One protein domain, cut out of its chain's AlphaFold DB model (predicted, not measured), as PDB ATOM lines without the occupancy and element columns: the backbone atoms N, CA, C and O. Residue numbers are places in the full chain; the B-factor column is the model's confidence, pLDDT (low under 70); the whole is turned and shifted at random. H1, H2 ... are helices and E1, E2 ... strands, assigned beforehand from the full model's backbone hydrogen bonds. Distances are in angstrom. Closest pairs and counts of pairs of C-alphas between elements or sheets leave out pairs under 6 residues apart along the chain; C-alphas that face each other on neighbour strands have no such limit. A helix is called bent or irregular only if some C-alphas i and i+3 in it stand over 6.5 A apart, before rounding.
ATOM      1  N   TYR A  23     -10.332  34.814 -39.121       63.44
ATOM      2  CA  TYR A  23      -9.126  34.643 -39.922       63.44
ATOM      3  C   TYR A  23      -7.956  35.415 -39.316       63.44
ATOM      4  O   TYR A  23      -8.041  36.616 -39.049       63.44
ATOM      5  N   ASP A  24      -6.841  34.717 -39.138       70.75
ATOM      6  CA  ASP A  24      -5.609  35.275 -38.604       70.75
ATOM      7  C   ASP A  24      -4.713  35.841 -39.718       70.75
ATOM      8  O   ASP A  24      -3.753  35.213 -40.176       70.75
ATOM      9  N   TYR A  25      -5.046  37.051 -40.172       64.44
ATOM     10  CA  TYR A  25      -4.273  37.761 -41.196       64.44
ATOM     11  C   TYR A  25      -2.996  38.418 -40.659       64.44
ATOM     12  O   TYR A  25      -2.125  38.799 -41.440       64.44
ATOM     13  N   GLN A  26      -2.897  38.604 -39.344       68.50
ATOM     14  CA  GLN A  26      -1.868  39.439 -38.726       68.50
ATOM     15  C   GLN A  26      -0.659  38.636 -38.241       68.50
ATOM     16  O   GLN A  26       0.431  39.203 -38.128       68.50
ATOM     17  N   TRP A  27      -0.815  37.333 -37.996       75.88
ATOM     18  CA  TRP A  27       0.296  36.483 -37.584       75.88
ATOM     19  C   TRP A  27       1.355  36.329 -38.687       75.88
ATOM     20  O   TRP A  27       1.008  36.101 -39.852       75.88
ATOM     21  N   PRO A  28       2.662  36.375 -38.363       67.56
ATOM     22  CA  PRO A  28       3.726  36.160 -39.340       67.56
ATOM     23  C   PRO A  28       3.770  34.688 -39.791       67.56
ATOM     24  O   PRO A  28       4.510  33.866 -39.264       67.56
ATOM     25  N   VAL A  29       2.973  34.338 -40.806       58.62
ATOM     26  CA  VAL A  29       2.881  32.966 -41.354       58.62
ATOM     27  C   VAL A  29       4.114  32.576 -42.186       58.62
ATOM     28  O   VAL A  29       4.366  31.394 -42.411       58.62
ATOM     29  N   LYS A  30       4.902  33.555 -42.645       58.53
ATOM     30  CA  LYS A  30       6.010  33.331 -43.590       58.53
ATOM     31  C   LYS A  30       7.357  33.002 -42.937       58.53
ATOM     32  O   LYS A  30       8.272  32.611 -43.653       58.53
ATOM     33  N   ILE A  31       7.502  33.152 -41.618       65.94
ATOM     34  CA  ILE A  31       8.806  33.067 -40.945       65.94
ATOM     35  C   ILE A  31       8.770  31.941 -39.909       65.94
ATOM     36  O   ILE A  31       8.004  31.997 -38.953       65.94
ATOM     37  N   SER A  32       9.620  30.922 -40.087       64.62
ATOM     38  CA  SER A  32       9.716  29.769 -39.171       64.62
ATOM     39  C   SER A  32      10.205  30.150 -37.767       64.62
ATOM     40  O   SER A  32       9.971  29.413 -36.814       64.62
ATOM     41  N   ASN A  33      10.891  31.287 -37.640       73.06
ATOM     42  CA  ASN A  33      11.423  31.821 -36.391       73.06
ATOM     43  C   ASN A  33      11.196  33.347 -36.339       73.06
ATOM     44  O   ASN A  33      12.121  34.107 -36.635       73.06
ATOM     45  N   PRO A  34       9.961  33.813 -36.069       83.19
ATOM     46  CA  PRO A  34       9.649  35.239 -36.117       83.19
ATOM     47  C   PRO A  34      10.397  35.974 -35.006       83.19
ATOM     48  O   PRO A  34      10.546  35.439 -33.912       83.19
ATOM     49  N   THR A  35      10.880  37.185 -35.261       86.75
ATOM     50  CA  THR A  35      11.477  38.038 -34.224       86.75
ATOM     51  C   THR A  35      10.388  38.727 -33.384       86.75
ATOM     52  O   THR A  35       9.231  38.791 -33.814       86.75
ATOM     53  N   PRO A  36      10.724  39.313 -32.215       87.56
ATOM     54  CA  PRO A  36       9.772  40.110 -31.439       87.56
ATOM     55  C   PRO A  36       9.137  41.236 -32.259       87.56
ATOM     56  O   PRO A  36       7.973  41.576 -32.062       87.56
ATOM     57  N   TYR A  37       9.906  41.805 -33.191       88.44
ATOM     58  CA  TYR A  37       9.456  42.847 -34.106       88.44
ATOM     59  C   TYR A  37       8.463  42.306 -35.139       88.44
ATOM     60  O   TYR A  37       7.422  42.926 -35.363       88.44
ATOM     61  N   ASP A  38       8.736  41.125 -35.701       86.00
ATOM     62  CA  ASP A  38       7.883  40.501 -36.719       86.00
ATOM     63  C   ASP A  38       6.505  40.125 -36.167       86.00
ATOM     64  O   ASP A  38       5.504  40.283 -36.857       86.00
ATOM     65  N   ILE A  39       6.420  39.698 -34.903       86.50
ATOM     66  CA  ILE A  39       5.143  39.331 -34.260       86.50
ATOM     67  C   ILE A  39       4.163  40.507 -34.228       86.50
ATOM     68  O   ILE A  39       2.963  40.338 -34.448       86.50
ATOM     69  N   PHE A  40       4.663  41.722 -34.000       86.75
ATOM     70  CA  PHE A  40       3.841  42.932 -33.998       86.75
ATOM     71  C   PHE A  40       3.811  43.652 -35.351       86.75
ATOM     72  O   PHE A  40       3.251  44.752 -35.434       86.75
ATOM     73  N   ASN A  41       4.389  43.057 -36.402       83.88
ATOM     74  CA  ASN A  41       4.588  43.689 -37.707       83.88
ATOM     75  C   ASN A  41       5.220  45.087 -37.554       83.88
ATOM     76  O   ASN A  41       4.680  46.091 -38.025       83.88
ATOM     77  N   LEU A  42       6.311  45.163 -36.788       83.88
ATOM     78  CA  LEU A  42       7.078  46.380 -36.541       83.88
ATOM     79  C   LEU A  42       8.390  46.344 -37.323       83.88
ATOM     80  O   LEU A  42       9.086  45.334 -37.360       83.88
ATOM     81  N   GLU A  43       8.771  47.477 -37.901       78.69
ATOM     82  CA  GLU A  43      10.055  47.593 -38.584       78.69
ATOM     83  C   GLU A  43      11.206  47.662 -37.572       78.69
ATOM     84  O   GLU A  43      11.319  48.621 -36.804       78.69
ATOM     85  N   LYS A  44      12.124  46.685 -37.623       71.25
ATOM     86  CA  LYS A  44      13.328  46.627 -36.770       71.25
ATOM     87  C   LYS A  44      14.194  47.897 -36.849       71.25
ATOM     88  O   LYS A  44      14.897  48.226 -35.900       71.25
ATOM     89  N   LYS A  45      14.150  48.625 -37.973       63.25
ATOM     90  CA  LYS A  45      14.958  49.836 -38.213       63.25
ATOM     91  C   LYS A  45      14.452  51.081 -37.475       63.25
ATOM     92  O   LYS A  45      15.175  52.075 -37.413       63.25
ATOM     93  N   LYS A  46      13.241  51.060 -36.908       69.56
ATOM     94  CA  LYS A  46      12.687  52.226 -36.215       69.56
ATOM     95  C   LYS A  46      13.290  52.333 -34.808       69.56
ATOM     96  O   LYS A  46      12.977  51.541 -33.919       69.56
ATOM     97  N   GLN A  47      14.163  53.322 -34.592       63.44
ATOM     98  CA  GLN A  47      14.792  53.564 -33.281       63.44
ATOM     99  C   GLN A  47      13.749  53.794 -32.173       63.44
ATOM    100  O   GLN A  47      13.903  53.272 -31.063       63.44
ATOM    101  N   SER A  48      12.654  54.493 -32.488       72.44
ATOM    102  CA  SER A  48      11.510  54.703 -31.599       72.44
ATOM    103  C   SER A  48      10.326  53.807 -31.986       72.44
ATOM    104  O   SER A  48       9.736  53.928 -33.058       72.44
ATOM    105  N   ILE A  49       9.966  52.895 -31.083       81.94
ATOM    106  CA  ILE A  49       8.699  52.160 -31.163       81.94
ATOM    107  C   ILE A  49       7.653  53.014 -30.452       81.94
ATOM    108  O   ILE A  49       7.908  53.467 -29.335       81.94
ATOM    109  N   ASP A  50       6.487  53.209 -31.067       88.31
ATOM    110  CA  ASP A  50       5.349  53.773 -30.345       88.31
ATOM    111  C   ASP A  50       4.801  52.720 -29.372       88.31
ATOM    112  O   ASP A  50       4.216  51.706 -29.765       88.31
ATOM    113  N   LEU A  51       5.032  52.955 -28.080       87.56
ATOM    114  CA  LEU A  51       4.575  52.084 -27.002       87.56
ATOM    115  C   LEU A  51       3.043  52.035 -26.914       87.56
ATOM    116  O   LEU A  51       2.500  51.019 -26.476       87.56
ATOM    117  N   GLY A  52       2.350  53.103 -27.325       86.75
ATOM    118  CA  GLY A  52       0.892  53.154 -27.354       86.75
ATOM    119  C   GLY A  52       0.327  52.153 -28.354       86.75
ATOM    120  O   GLY A  52      -0.505  51.317 -27.997       86.75
ATOM    121  N   ASP A  53       0.835  52.178 -29.581       87.19
ATOM    122  CA  ASP A  53       0.409  51.260 -30.637       87.19
ATOM    123  C   ASP A  53       0.858  49.818 -30.387       87.19
ATOM    124  O   ASP A  53       0.083  48.885 -30.612       87.19
ATOM    125  N   LEU A  54       2.057  49.613 -29.827       88.81
ATOM    126  CA  LEU A  54       2.504  48.290 -29.380       88.81
ATOM    127  C   LEU A  54       1.539  47.696 -28.341       88.81
ATOM    128  O   LEU A  54       1.168  46.526 -28.433       88.81
ATOM    129  N   LYS A  55       1.102  48.504 -27.366       87.44
ATOM    130  CA  LYS A  55       0.155  48.073 -26.332       87.44
ATOM    131  C   LYS A  55      -1.217  47.738 -26.921       87.44
ATOM    132  O   LYS A  55      -1.812  46.742 -26.515       87.44
ATOM    133  N   LYS A  56      -1.722  48.533 -27.871       87.31
ATOM    134  CA  LYS A  56      -2.995  48.244 -28.559       87.31
ATOM    135  C   LYS A  56      -2.940  46.895 -29.279       87.31
ATOM    136  O   LYS A  56      -3.755  46.029 -28.972       87.31
ATOM    137  N   LYS A  57      -1.921  46.682 -30.122       87.81
ATOM    138  CA  LYS A  57      -1.710  45.414 -30.844       87.81
ATOM    139  C   LYS A  57      -1.579  44.225 -29.898       87.81
ATOM    140  O   LYS A  57      -2.157  43.170 -30.136       87.81
ATOM    141  N   TYR A  58      -0.855  44.401 -28.792       88.94
ATOM    142  CA  TYR A  58      -0.766  43.387 -27.745       88.94
ATOM    143  C   TYR A  58      -2.152  42.991 -27.224       88.94
ATOM    144  O   TYR A  58      -2.485  41.811 -27.236       88.94
ATOM    145  N   HIS A  59      -2.988  43.952 -26.827       86.56
ATOM    146  CA  HIS A  59      -4.332  43.648 -26.332       86.56
ATOM    147  C   HIS A  59      -5.249  43.031 -27.398       86.56
ATOM    148  O   HIS A  59      -6.081  42.196 -27.053       86.56
ATOM    149  N   GLU A  60      -5.112  43.422 -28.664       86.50
ATOM    150  CA  GLU A  60      -5.853  42.831 -29.785       86.50
ATOM    151  C   GLU A  60      -5.517  41.347 -29.958       86.50
ATOM    152  O   GLU A  60      -6.424  40.512 -29.943       86.50
ATOM    153  N   TYR A  61      -4.230  40.998 -30.015       86.19
ATOM    154  CA  TYR A  61      -3.803  39.603 -30.120       86.19
ATOM    155  C   TYR A  61      -4.205  38.768 -28.909       86.19
ATOM    156  O   TYR A  61      -4.696  37.652 -29.045       86.19
ATOM    157  N   ILE A  62      -4.031  39.322 -27.712       85.31
ATOM    158  CA  ILE A  62      -4.426  38.690 -26.451       85.31
ATOM    159  C   ILE A  62      -5.915  38.352 -26.464       85.31
ATOM    160  O   ILE A  62      -6.275  37.238 -26.108       85.31
ATOM    161  N   LYS A  63      -6.774  39.264 -26.932       83.56
ATOM    162  CA  LYS A  63      -8.205  38.981 -27.090       83.56
ATOM    163  C   LYS A  63      -8.452  37.889 -28.125       83.56
ATOM    164  O   LYS A  63      -9.231  36.994 -27.844       83.56
ATOM    165  N   MET A  64      -7.787  37.948 -29.279       81.81
ATOM    166  CA  MET A  64      -8.002  37.006 -30.380       81.81
ATOM    167  C   MET A  64      -7.643  35.560 -30.013       81.81
ATOM    168  O   MET A  64      -8.406  34.655 -30.327       81.81
ATOM    169  N   TYR A  65      -6.502  35.326 -29.359       79.75
ATOM    170  CA  TYR A  65      -6.023  33.963 -29.071       79.75
ATOM    171  C   TYR A  65      -6.458  33.417 -27.708       79.75
ATOM    172  O   TYR A  65      -6.054  32.310 -27.350       79.75
ATOM    173  N   HIS A  66      -7.240  34.170 -26.932       76.19
ATOM    174  CA  HIS A  66      -7.623  33.766 -25.581       76.19
ATOM    175  C   HIS A  66      -8.411  32.440 -25.583       76.19
ATOM    176  O   HIS A  66      -9.341  32.306 -26.378       76.19
ATOM    177  N   PRO A  67      -8.101  31.476 -24.688       75.06
ATOM    178  CA  PRO A  67      -8.779  30.176 -24.656       75.06
ATOM    179  C   PRO A  67     -10.279  30.252 -24.332       75.06
ATOM    180  O   PRO A  67     -11.023  29.377 -24.752       75.06
ATOM    181  N   ASP A  68     -10.739  31.297 -23.636       72.69
ATOM    182  CA  ASP A  68     -12.172  31.512 -23.344       72.69
ATOM    183  C   ASP A  68     -12.953  32.044 -24.559       72.69
ATOM    184  O   ASP A  68     -14.182  32.095 -24.562       72.69
ATOM    185  N   GLN A  69     -12.260  32.467 -25.624       69.81
ATOM    186  CA  GLN A  69     -12.942  32.771 -26.875       69.81
ATOM    187  C   GLN A  69     -13.276  31.445 -27.559       69.81
ATOM    188  O   GLN A  69     -12.400  30.800 -28.133       69.81
ATOM    189  N   GLY A  70     -14.552  31.053 -27.534       64.62
ATOM    190  CA  GLY A  70     -15.086  29.882 -28.246       64.62
ATOM    191  C   GLY A  70     -15.090  30.025 -29.776       64.62
ATOM    192  O   GLY A  70     -16.045  29.616 -30.431       64.62
ATOM    193  N   PHE A  71     -14.070  30.672 -30.345       72.50
ATOM    194  CA  PHE A  71     -13.904  30.890 -31.775       72.50
ATOM    195  C   PHE A  71     -12.815  29.973 -32.337       72.50
ATOM    196  O   PHE A  71     -11.702  29.859 -31.800       72.50
ATOM    197  N   ASP A  72     -13.126  29.367 -33.478       71.75
ATOM    198  CA  ASP A  72     -12.146  28.663 -34.289       71.75
ATOM    199  C   ASP A  72     -11.350  29.686 -35.095       71.75
ATOM    200  O   ASP A  72     -11.894  30.466 -35.882       71.75
ATOM    201  N   ILE A  73     -10.038  29.710 -34.861       74.75
ATOM    202  CA  ILE A  73      -9.131  30.619 -35.555       74.75
ATOM    203  C   ILE A  73      -8.618  29.889 -36.788       74.75
ATOM    204  O   ILE A  73      -7.923  28.875 -36.668       74.75
ATOM    205  N   LEU A  74      -8.948  30.409 -37.965       72.69
ATOM    206  CA  LEU A  74      -8.431  29.903 -39.228       72.69
ATOM    207  C   LEU A  74      -7.094  30.576 -39.523       72.69
ATOM    208  O   LEU A  74      -6.977  31.800 -39.595       72.69
ATOM    209  N   THR A  75      -6.060  29.760 -39.693       71.94
ATOM    210  CA  THR A  75      -4.762  30.233 -40.185       71.94
ATOM    211  C   THR A  75      -4.871  30.542 -41.683       71.94
ATOM    212  O   THR A  75      -5.693  29.946 -42.366       71.94
ATOM    213  N   ASN A  76      -3.966  31.351 -42.245       64.81
ATOM    214  CA  ASN A  76      -3.850  31.600 -43.700       64.81
ATOM    215  C   ASN A  76      -3.672  30.343 -44.595       64.81
ATOM    216  O   ASN A  76      -3.538  30.474 -45.805       64.81
ATOM    217  N   LYS A  77      -3.607  29.137 -44.018       65.75
ATOM    218  CA  LYS A  77      -3.590  27.842 -44.725       65.75
ATOM    219  C   LYS A  77      -4.929  27.095 -44.603       65.75
ATOM    220  O   LYS A  77      -4.941  25.876 -44.717       65.75
ATOM    221  N   ASP A  78      -5.996  27.801 -44.227       66.81
ATOM    222  CA  ASP A  78      -7.330  27.270 -43.907       66.81
ATOM    223  C   ASP A  78      -7.332  26.152 -42.846       66.81
ATOM    224  O   ASP A  78      -8.261  25.355 -42.738       66.81
ATOM    225  N   LYS A  79      -6.281  26.103 -42.016       74.62
ATOM    226  CA  LYS A  79      -6.154  25.165 -40.896       74.62
ATOM    227  C   LYS A  79      -6.717  25.803 -39.628       74.62
ATOM    228  O   LYS A  79      -6.280  26.898 -39.253       74.62
ATOM    229  N   ILE A  80      -7.621  25.091 -38.954       76.69
ATOM    230  CA  ILE A  80      -8.084  25.434 -37.603       76.69
ATOM    231  C   ILE A  80      -6.904  25.309 -36.640       76.69
ATOM    232  O   ILE A  80      -6.197  24.299 -36.622       76.69
ATOM    233  N   LEU A  81      -6.670  26.368 -35.873       78.19
ATOM    234  CA  LEU A  81      -5.562  26.444 -34.939       78.19
ATOM    235  C   LEU A  81      -5.815  25.562 -33.711       78.19
ATOM    236  O   LEU A  81      -6.821  25.750 -33.024       78.19
ATOM    237  N   ASN A  82      -4.891  24.640 -33.417       81.94
ATOM    238  CA  ASN A  82      -5.002  23.788 -32.230       81.94
ATOM    239  C   ASN A  82      -4.850  24.624 -30.943       81.94
ATOM    240  O   ASN A  82      -4.199  25.672 -30.947       81.94
ATOM    241  N   GLU A  83      -5.390  24.156 -29.819       78.06
ATOM    242  CA  GLU A  83      -5.258  24.843 -28.526       78.06
ATOM    243  C   GLU A  83      -3.796  25.012 -28.097       78.06
ATOM    244  O   GLU A  83      -3.409  26.058 -27.576       78.06
ATOM    245  N   GLU A  84      -2.954  24.013 -28.357       79.62
ATOM    246  CA  GLU A  84      -1.516  24.086 -28.081       79.62
ATOM    247  C   GLU A  84      -0.824  25.157 -28.936       79.62
ATOM    248  O   GLU A  84      -0.001  25.930 -28.441       79.62
ATOM    249  N   GLU A  85      -1.212  25.271 -30.210       79.94
ATOM    250  CA  GLU A  85      -0.705  26.303 -31.115       79.94
ATOM    251  C   GLU A  85      -1.176  27.699 -30.665       79.94
ATOM    252  O   GLU A  85      -0.368  28.630 -30.642       79.94
ATOM    253  N   LYS A  86      -2.441  27.850 -30.233       81.31
ATOM    254  CA  LYS A  86      -2.975  29.092 -29.631       81.31
ATOM    255  C   LYS A  86      -2.144  29.511 -28.414       81.31
ATOM    256  O   LYS A  86      -1.680  30.653 -28.349       81.31
ATOM    257  N   LYS A  87      -1.885  28.580 -27.487       80.88
ATOM    258  CA  LYS A  87      -1.042  28.816 -26.300       80.88
ATOM    259  C   LYS A  87       0.363  29.261 -26.695       80.88
ATOM    260  O   LYS A  87       0.845  30.273 -26.187       80.88
ATOM    261  N   LYS A  88       0.996  28.570 -27.647       80.62
ATOM    262  CA  LYS A  88       2.327  28.934 -28.152       80.62
ATOM    263  C   LYS A  88       2.348  30.361 -28.707       80.62
ATOM    264  O   LYS A  88       3.228  31.139 -28.340       80.62
ATOM    265  N   ARG A  89       1.364  30.733 -29.536       84.38
ATOM    266  CA  ARG A  89       1.256  32.094 -30.094       84.38
ATOM    267  C   ARG A  89       1.123  33.143 -28.992       84.38
ATOM    268  O   ARG A  89       1.862  34.126 -29.010       84.38
ATOM    269  N   ILE A  90       0.264  32.908 -27.997       84.12
ATOM    270  CA  ILE A  90       0.104  33.799 -26.836       84.12
ATOM    271  C   ILE A  90       1.429  34.006 -26.098       84.12
ATOM    272  O   ILE A  90       1.807  35.147 -25.827       84.12
ATOM    273  N   LEU A  91       2.150  32.928 -25.782       83.06
ATOM    274  CA  LEU A  91       3.421  33.018 -25.059       83.06
ATOM    275  C   LEU A  91       4.447  33.845 -25.843       83.06
ATOM    276  O   LEU A  91       5.098  34.729 -25.282       83.06
ATOM    277  N   MET A  92       4.527  33.627 -27.158       84.69
ATOM    278  CA  MET A  92       5.387  34.412 -28.045       84.69
ATOM    279  C   MET A  92       5.003  35.898 -28.048       84.69
ATOM    280  O   MET A  92       5.889  36.752 -27.974       84.69
ATOM    281  N   ILE A  93       3.708  36.227 -28.070       86.75
ATOM    282  CA  ILE A  93       3.205  37.611 -27.994       86.75
ATOM    283  C   ILE A  93       3.610  38.272 -26.673       86.75
ATOM    284  O   ILE A  93       4.148  39.381 -26.676       86.75
ATOM    285  N   ILE A  94       3.390  37.592 -25.543       86.00
ATOM    286  CA  ILE A  94       3.717  38.111 -24.207       86.00
ATOM    287  C   ILE A  94       5.220  38.362 -24.078       86.00
ATOM    288  O   ILE A  94       5.640  39.445 -23.661       86.00
ATOM    289  N   ARG A  95       6.044  37.390 -24.483       85.50
ATOM    290  CA  ARG A  95       7.504  37.502 -24.419       85.50
ATOM    291  C   ARG A  95       8.022  38.626 -25.311       85.50
ATOM    292  O   ARG A  95       8.838  39.435 -24.868       85.50
ATOM    293  N   SER A  96       7.495  38.727 -26.528       88.38
ATOM    294  CA  SER A  96       7.837  39.808 -27.458       88.38
ATOM    295  C   SER A  96       7.497  41.168 -26.868       88.38
ATOM    296  O   SER A  96       8.329  42.074 -26.866       88.38
ATOM    297  N   TYR A  97       6.301  41.302 -26.292       90.06
ATOM    298  CA  TYR A  97       5.876  42.533 -25.641       90.06
ATOM    299  C   TYR A  97       6.791  42.899 -24.469       90.06
ATOM    300  O   TYR A  97       7.205  44.049 -24.357       90.06
ATOM    301  N   LYS A  98       7.183  41.929 -23.631       88.00
ATOM    302  CA  LYS A  98       8.106  42.145 -22.502       88.00
ATOM    303  C   LYS A  98       9.466  42.683 -22.958       88.00
ATOM    304  O   LYS A  98       9.971  43.639 -22.355       88.00
ATOM    305  N   ILE A  99      10.029  42.103 -24.022       88.19
ATOM    306  CA  ILE A  99      11.308  42.531 -24.608       88.19
ATOM    307  C   ILE A  99      11.183  43.951 -25.166       88.19
ATOM    308  O   ILE A  99      11.973  44.818 -24.801       88.19
ATOM    309  N   LEU A 100      10.173  44.208 -26.002       88.81
ATOM    310  CA  LEU A 100      10.018  45.487 -26.701       88.81
ATOM    311  C   LEU A 100       9.589  46.641 -25.783       88.81
ATOM    312  O   LEU A 100      10.014  47.777 -25.991       88.81
ATOM    313  N   LYS A 101       8.774  46.366 -24.759       88.75
ATOM    314  CA  LYS A 101       8.324  47.358 -23.769       88.75
ATOM    315  C   LYS A 101       9.473  47.845 -22.887       88.75
ATOM    316  O   LYS A 101       9.497  49.011 -22.497       88.75
ATOM    317  N   THR A 102      10.404  46.961 -22.530       87.44
ATOM    318  CA  THR A 102      11.471  47.282 -21.576       87.44
ATOM    319  C   THR A 102      12.700  47.801 -22.322       87.44
ATOM    320  O   THR A 102      13.366  47.014 -22.991       87.44
ATOM    321  N   PRO A 103      13.100  49.079 -22.172       88.00
ATOM    322  CA  PRO A 103      14.180  49.655 -22.976       88.00
ATOM    323  C   PRO A 103      15.526  48.953 -22.759       88.00
ATOM    324  O   PRO A 103      16.316  48.842 -23.691       88.00
ATOM    325  N   LYS A 104      15.784  48.445 -21.545       86.31
ATOM    326  CA  LYS A 104      16.981  47.645 -21.244       86.31
ATOM    327  C   LYS A 104      16.985  46.324 -22.021       86.31
ATOM    328  O   LYS A 104      17.954  46.050 -22.713       86.31
ATOM    329  N   LEU A 105      15.893  45.553 -21.952       86.00
ATOM    330  CA  LEU A 105      15.774  44.268 -22.657       86.00
ATOM    331  C   LEU A 105      15.795  44.457 -24.174       86.00
ATOM    332  O   LEU A 105      16.491  43.716 -24.860       86.00
ATOM    333  N   LYS A 106      15.106  45.488 -24.677       89.25
ATOM    334  CA  LYS A 106      15.145  45.879 -26.087       89.25
ATOM    335  C   LYS A 106      16.582  46.140 -26.544       89.25
ATOM    336  O   LYS A 106      17.016  45.539 -27.512       89.25
ATOM    337  N   ARG A 107      17.341  46.979 -25.826       87.69
ATOM    338  CA  ARG A 107      18.744  47.277 -26.173       87.69
ATOM    339  C   ARG A 107      19.621  46.030 -26.153       87.69
ATOM    340  O   ARG A 107      20.390  45.829 -27.084       87.69
ATOM    341  N   THR A 108      19.500  45.191 -25.124       87.00
ATOM    342  CA  THR A 108      20.248  43.928 -25.051       87.00
ATOM    343  C   THR A 108      19.941  43.044 -26.256       87.00
ATOM    344  O   THR A 108      20.868  42.554 -26.899       87.00
ATOM    345  N   TYR A 109      18.661  42.898 -26.603       88.81
ATOM    346  CA  TYR A 109      18.229  42.148 -27.778       88.81
ATOM    347  C   TYR A 109      18.744  42.761 -29.090       88.81
ATOM    348  O   TYR A 109      19.251  42.039 -29.940       88.81
ATOM    349  N   ASP A 110      18.681  44.082 -29.247       88.06
ATOM    350  CA  ASP A 110      19.131  44.767 -30.463       88.06
ATOM    351  C   ASP A 110      20.645  44.626 -30.689       88.06
ATOM    352  O   ASP A 110      21.079  44.478 -31.830       88.06
ATOM    353  N   ILE A 111      21.442  44.648 -29.612       87.69
ATOM    354  CA  ILE A 111      22.910  44.547 -29.671       87.69
ATOM    355  C   ILE A 111      23.364  43.101 -29.885       87.69
ATOM    356  O   ILE A 111      24.262  42.845 -30.680       87.69
ATOM    357  N   SER A 112      22.783  42.162 -29.140       84.44
ATOM    358  CA  SER A 112      23.322  40.803 -29.009       84.44
ATOM    359  C   SER A 112      22.445  39.717 -29.632       84.44
ATOM    360  O   SER A 112      22.889  38.588 -29.797       84.44
ATOM    361  N   GLY A 113      21.180  40.021 -29.938       79.56
ATOM    362  CA  GLY A 113      20.166  39.023 -30.287       79.56
ATOM    363  C   GLY A 113      19.745  38.121 -29.117       79.56
ATOM    364  O   GLY A 113      18.880  37.266 -29.294       79.56
ATOM    365  N   ILE A 114      20.318  38.307 -27.922       76.56
ATOM    366  CA  ILE A 114      20.083  37.464 -26.745       76.56
ATOM    367  C   ILE A 114      18.730  37.811 -26.109       76.56
ATOM    368  O   ILE A 114      18.318  38.970 -26.057       76.56
ATOM    369  N   GLY A 115      18.036  36.791 -25.596       73.56
ATOM    370  CA  GLY A 115      16.757  36.928 -24.885       73.56
ATOM    371  C   GLY A 115      15.533  36.526 -25.708       73.56
ATOM    372  O   GLY A 115      14.459  36.298 -25.144       73.56
ATOM    373  N   TRP A 116      15.696  36.338 -27.018       81.00
ATOM    374  CA  TRP A 116      14.673  35.769 -27.888       81.00
ATOM    375  C   TRP A 116      14.996  34.315 -28.215       81.00
ATOM    376  O   TRP A 116      15.984  34.034 -28.887       81.00
ATOM    377  N   ILE A 117      14.177  33.393 -27.717       72.50
ATOM    378  CA  ILE A 117      14.324  31.965 -27.983       72.50
ATOM    379  C   ILE A 117      12.935  31.427 -28.304       72.50
ATOM    380  O   ILE A 117      12.037  31.514 -27.471       72.50
ATOM    381  N   ASN A 118      12.776  30.894 -29.515       66.25
ATOM    382  CA  ASN A 118      11.510  30.352 -30.013       66.25
ATOM    383  C   ASN A 118      11.462  28.821 -30.008       66.25
ATOM    384  O   ASN A 118      10.547  28.231 -30.585       66.25
ATOM    385  N   ASN A 119      12.444  28.172 -29.379       65.81
ATOM    386  CA  ASN A 119      12.423  26.728 -29.207       65.81
ATOM    387  C   ASN A 119      11.258  26.367 -28.288       65.81
ATOM    388  O   ASN A 119      11.089  26.979 -27.235       65.81
ATOM    389  N   GLU A 120      10.462  25.374 -28.674       60.47
ATOM    390  CA  GLU A 120       9.282  24.956 -27.907       60.47
ATOM    391  C   GLU A 120       9.656  24.549 -26.483       60.47
ATOM    392  O   GLU A 120       9.012  24.974 -25.528       60.47
ATOM    393  N   GLU A 121      10.769  23.835 -26.325       62.09
ATOM    394  CA  GLU A 121      11.297  23.469 -25.014       62.09
ATOM    395  C   GLU A 121      11.683  24.677 -24.164       62.09
ATOM    396  O   GLU A 121      11.459  24.662 -22.958       62.09
ATOM    397  N   ASP A 122      12.254  25.719 -24.769       64.25
ATOM    398  CA  ASP A 122      12.687  26.912 -24.046       64.25
ATOM    399  C   ASP A 122      11.516  27.842 -23.751       64.25
ATOM    400  O   ASP A 122      11.529  28.495 -22.718       64.25
ATOM    401  N   ILE A 123      10.478  27.872 -24.592       63.03
ATOM    402  CA  ILE A 123       9.219  28.566 -24.299       63.03
ATOM    403  C   ILE A 123       8.529  27.894 -23.107       63.03
ATOM    404  O   ILE A 123       8.111  28.585 -22.184       63.03
ATOM    405  N   LEU A 124       8.468  26.557 -23.081       59.59
ATOM    406  CA  LEU A 124       7.884  25.786 -21.978       59.59
ATOM    407  C   LEU A 124       8.759  25.814 -20.709       59.59
ATOM    408  O   LEU A 124       8.241  25.818 -19.594       59.59
ATOM    409  N   LYS A 125      10.093  25.847 -20.837       57.25
ATOM    410  CA  LYS A 125      11.019  26.034 -19.703       57.25
ATOM    411  C   LYS A 125      10.963  27.460 -19.168       57.25
ATOM    412  O   LYS A 125      10.934  27.619 -17.958       57.25
ATOM    413  N   ASP A 126      10.881  28.475 -20.025       52.91
ATOM    414  CA  ASP A 126      10.635  29.870 -19.636       52.91
ATOM    415  C   ASP A 126       9.242  30.015 -19.011       52.91
ATOM    416  O   ASP A 126       9.064  30.791 -18.093       52.91
ATOM    417  N   GLN A 127       8.260  29.196 -19.382       52.03
ATOM    418  CA  GLN A 127       6.977  29.128 -18.673       52.03
ATOM    419  C   GLN A 127       7.105  28.553 -17.249       52.03
ATOM    420  O   GLN A 127       6.306  28.885 -16.381       52.03
ATOM    421  N   ARG A 128       8.116  27.707 -17.001       47.25
ATOM    422  CA  ARG A 128       8.467  27.189 -15.666       47.25
ATOM    423  C   ARG A 128       9.463  28.071 -14.903       47.25
ATOM    424  O   ARG A 128       9.594  27.905 -13.698       47.25
ATOM    425  N   MET A 129      10.195  28.947 -15.596       38.94
ATOM    426  CA  MET A 129      11.358  29.674 -15.062       38.94
ATOM    427  C   MET A 129      11.221  31.201 -15.116       38.94
ATOM    428  O   MET A 129      11.944  31.911 -14.422       38.94
ATOM    429  N   SER A 130      10.298  31.723 -15.916       43.72
ATOM    430  CA  SER A 130       9.847  33.102 -15.832       43.72
ATOM    431  C   SER A 130       8.653  33.156 -14.897       43.72
ATOM    432  O   SER A 130       7.680  32.429 -15.073       43.72
ATOM    433  N   ASP A 131       8.710  34.088 -13.952       49.25
ATOM    434  CA  ASP A 131       7.597  34.535 -13.108       49.25
ATOM    435  C   ASP A 131       6.450  35.173 -13.934       49.25
ATOM    436  O   ASP A 131       5.805  36.123 -13.499       49.25
ATOM    437  N   ILE A 132       6.254  34.760 -15.191       50.62
ATOM    438  CA  ILE A 132       5.081  35.091 -15.987       50.62
ATOM    439  C   ILE A 132       4.124  33.932 -15.750       50.62
ATOM    440  O   ILE A 132       4.235  32.905 -16.427       50.62
ATOM    441  N   PRO A 133       3.209  34.060 -14.778       45.22
ATOM    442  CA  PRO A 133       2.309  32.978 -14.498       45.22
ATOM    443  C   PRO A 133       1.477  32.771 -15.760       45.22
ATOM    444  O   PRO A 133       0.864  33.690 -16.308       45.22
ATOM    445  N   TYR A 134       1.454  31.536 -16.242       46.44
ATOM    446  CA  TYR A 134       0.437  31.066 -17.178       46.44
ATOM    447  C   TYR A 134      -0.991  31.299 -16.625       46.44
ATOM    448  O   TYR A 134      -1.963  31.307 -17.376       46.44
ATOM    449  N   GLU A 135      -1.090  31.614 -15.332       49.38
ATOM    450  CA  GLU A 135      -2.247  32.152 -14.613       49.38
ATOM    451  C   GLU A 135      -2.583  33.610 -14.984       49.38
ATOM    452  O   GLU A 135      -3.566  34.136 -14.491       49.38
ATOM    453  N   TYR A 136      -1.874  34.274 -15.910       47.97
ATOM    454  CA  TYR A 136      -2.239  35.611 -16.426       47.97
ATOM    455  C   TYR A 136      -3.714  35.709 -16.881       47.97
ATOM    456  O   TYR A 136      -4.300  36.791 -16.892       47.97
ATOM    457  N   TRP A 137      -4.314  34.570 -17.243       50.62
ATOM    458  CA  TRP A 137      -5.711  34.433 -17.660       50.62
ATOM    459  C   TRP A 137      -6.664  33.955 -16.564       50.62
ATOM    460  O   TRP A 137      -7.863  34.218 -16.642       50.62
ATOM    461  N   GLN A 138      -6.153  33.270 -15.541       48.44
ATOM    462  CA  GLN A 138      -6.908  32.998 -14.325       48.44
ATOM    463  C   GLN A 138      -6.852  34.288 -13.526       48.44
ATOM    464  O   GLN A 138      -5.885  34.485 -12.809       48.44
ATOM    465  N   ALA A 139      -7.802  35.198 -13.783       45.22
ATOM    466  CA  ALA A 139      -7.909  36.535 -13.196       45.22
ATOM    467  C   ALA A 139      -7.072  36.654 -11.921       45.22
ATOM    468  O   ALA A 139      -7.531  36.194 -10.881       45.22
ATOM    469  N   GLY A 140      -5.839  37.174 -12.069       49.34
ATOM    470  CA  GLY A 140      -4.821  37.106 -11.026       49.34
ATOM    471  C   GLY A 140      -5.463  37.494  -9.714       49.34
ATOM    472  O   GLY A 140      -5.933  38.629  -9.558       49.34
ATOM    473  N   THR A 141      -5.599  36.515  -8.831       55.59
ATOM    474  CA  THR A 141      -6.252  36.753  -7.558       55.59
ATOM    475  C   THR A 141      -5.383  37.797  -6.864       55.59
ATOM    476  O   THR A 141      -4.164  37.810  -7.044       55.59
TER     477      THR A 141
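What this domain is: This is residues 23 to 141 of the 205 residues of the protein "J domain-containing protein" of Tetrapisispora blattae (strain ATCC 34711 / CBS 6284 / DSM 70876 / NBRC 10599 / NRRL Y-10934 / UCD 77-7) (UniProt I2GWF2). Two long helices, H2 and H3, lie side by side and run opposite ways, with the short H1 packed on H3. H4 makes a corner at the end of H3, while H5 stands on the side of H3 away from H2, and the irregular H6 follows it near the end of the printed part. The small strand E1 lies toward the other end of the long axis from H4, where residues 23 to 24 pair with it. The printed part has 119 residues, with six named helices and one named strand in the order H1, H2, E1, H3, H4, H5, H6; its class is mostly helix. It is compact, with a radius of gyration of the C-alphas of 14.3 A and spans of 39 by 33 by 28 A.

How they stand to each other: Residues 23 to 24 pair, parallel, with residues 74 to 75 of E1, residues 73 to 75, which pairs with no named strand. H1, residues 36 to 39, touches H3, residues 83 to 101, through residues 92 to 100 of H3 alone; the closest C-alphas, of Pro 36 and Ser 96, are 4.4 A apart. H2, residues 51 to 65, touches H3 at a shallow tilt of 9 degrees, opposite ways, with the C-alphas of Tyr 65 and Lys 86 closest at 5.8 A. H1 and H2 are apart. H4, residues 103 to 112, and H3 touch only at the corner, about perpendicular at 79 degrees; their closest C-alphas, of Ile 99 and Leu 105, are 5.2 A apart. H5, residues 120 to 129, and H3 only just touch, with 3 pairs of C-alphas within 8 A, Leu 91 and Ile 123 closest at 7.3 A, at a steep tilt of 64 degrees, the same way. H6, residues 134 to 137, is close to H5 but not clearly touching: the closest C-alphas, of Gln 127 and Tyr 134, are 7.0 A apart. In H2, H3, H4 and H5 every O i to N i+4 pair is within hydrogen-bond range; H1 and H6 are too short for such a pair, and in each the one O i to N i+3 pair is out of range.

Where its parts are: H1 begins at C-alpha 36, (9.772, 40.110, -31.439). H2 is 21.1 A long, H3 26.7 A, H4 14.1 A and H5 13.8 A. H3 begins at C-alpha 83, (-5.258, 24.843, -28.526). H6 ends at C-alpha 137, (-5.711, 34.433, -17.660), and is irregular, with C-alphas 134 and 137 7.0 A apart.

The domain as a whole: The C-alphas farthest apart, of Gly 70 and Ile 111, are 40.8 A from each other. The printed part has no cut, and H1 to H2 is a long link of 11 residues. Mean pLDDT of the printed part is 74.3; 40 residues are under 70, among them residues 28 to 32 and 118 to 141.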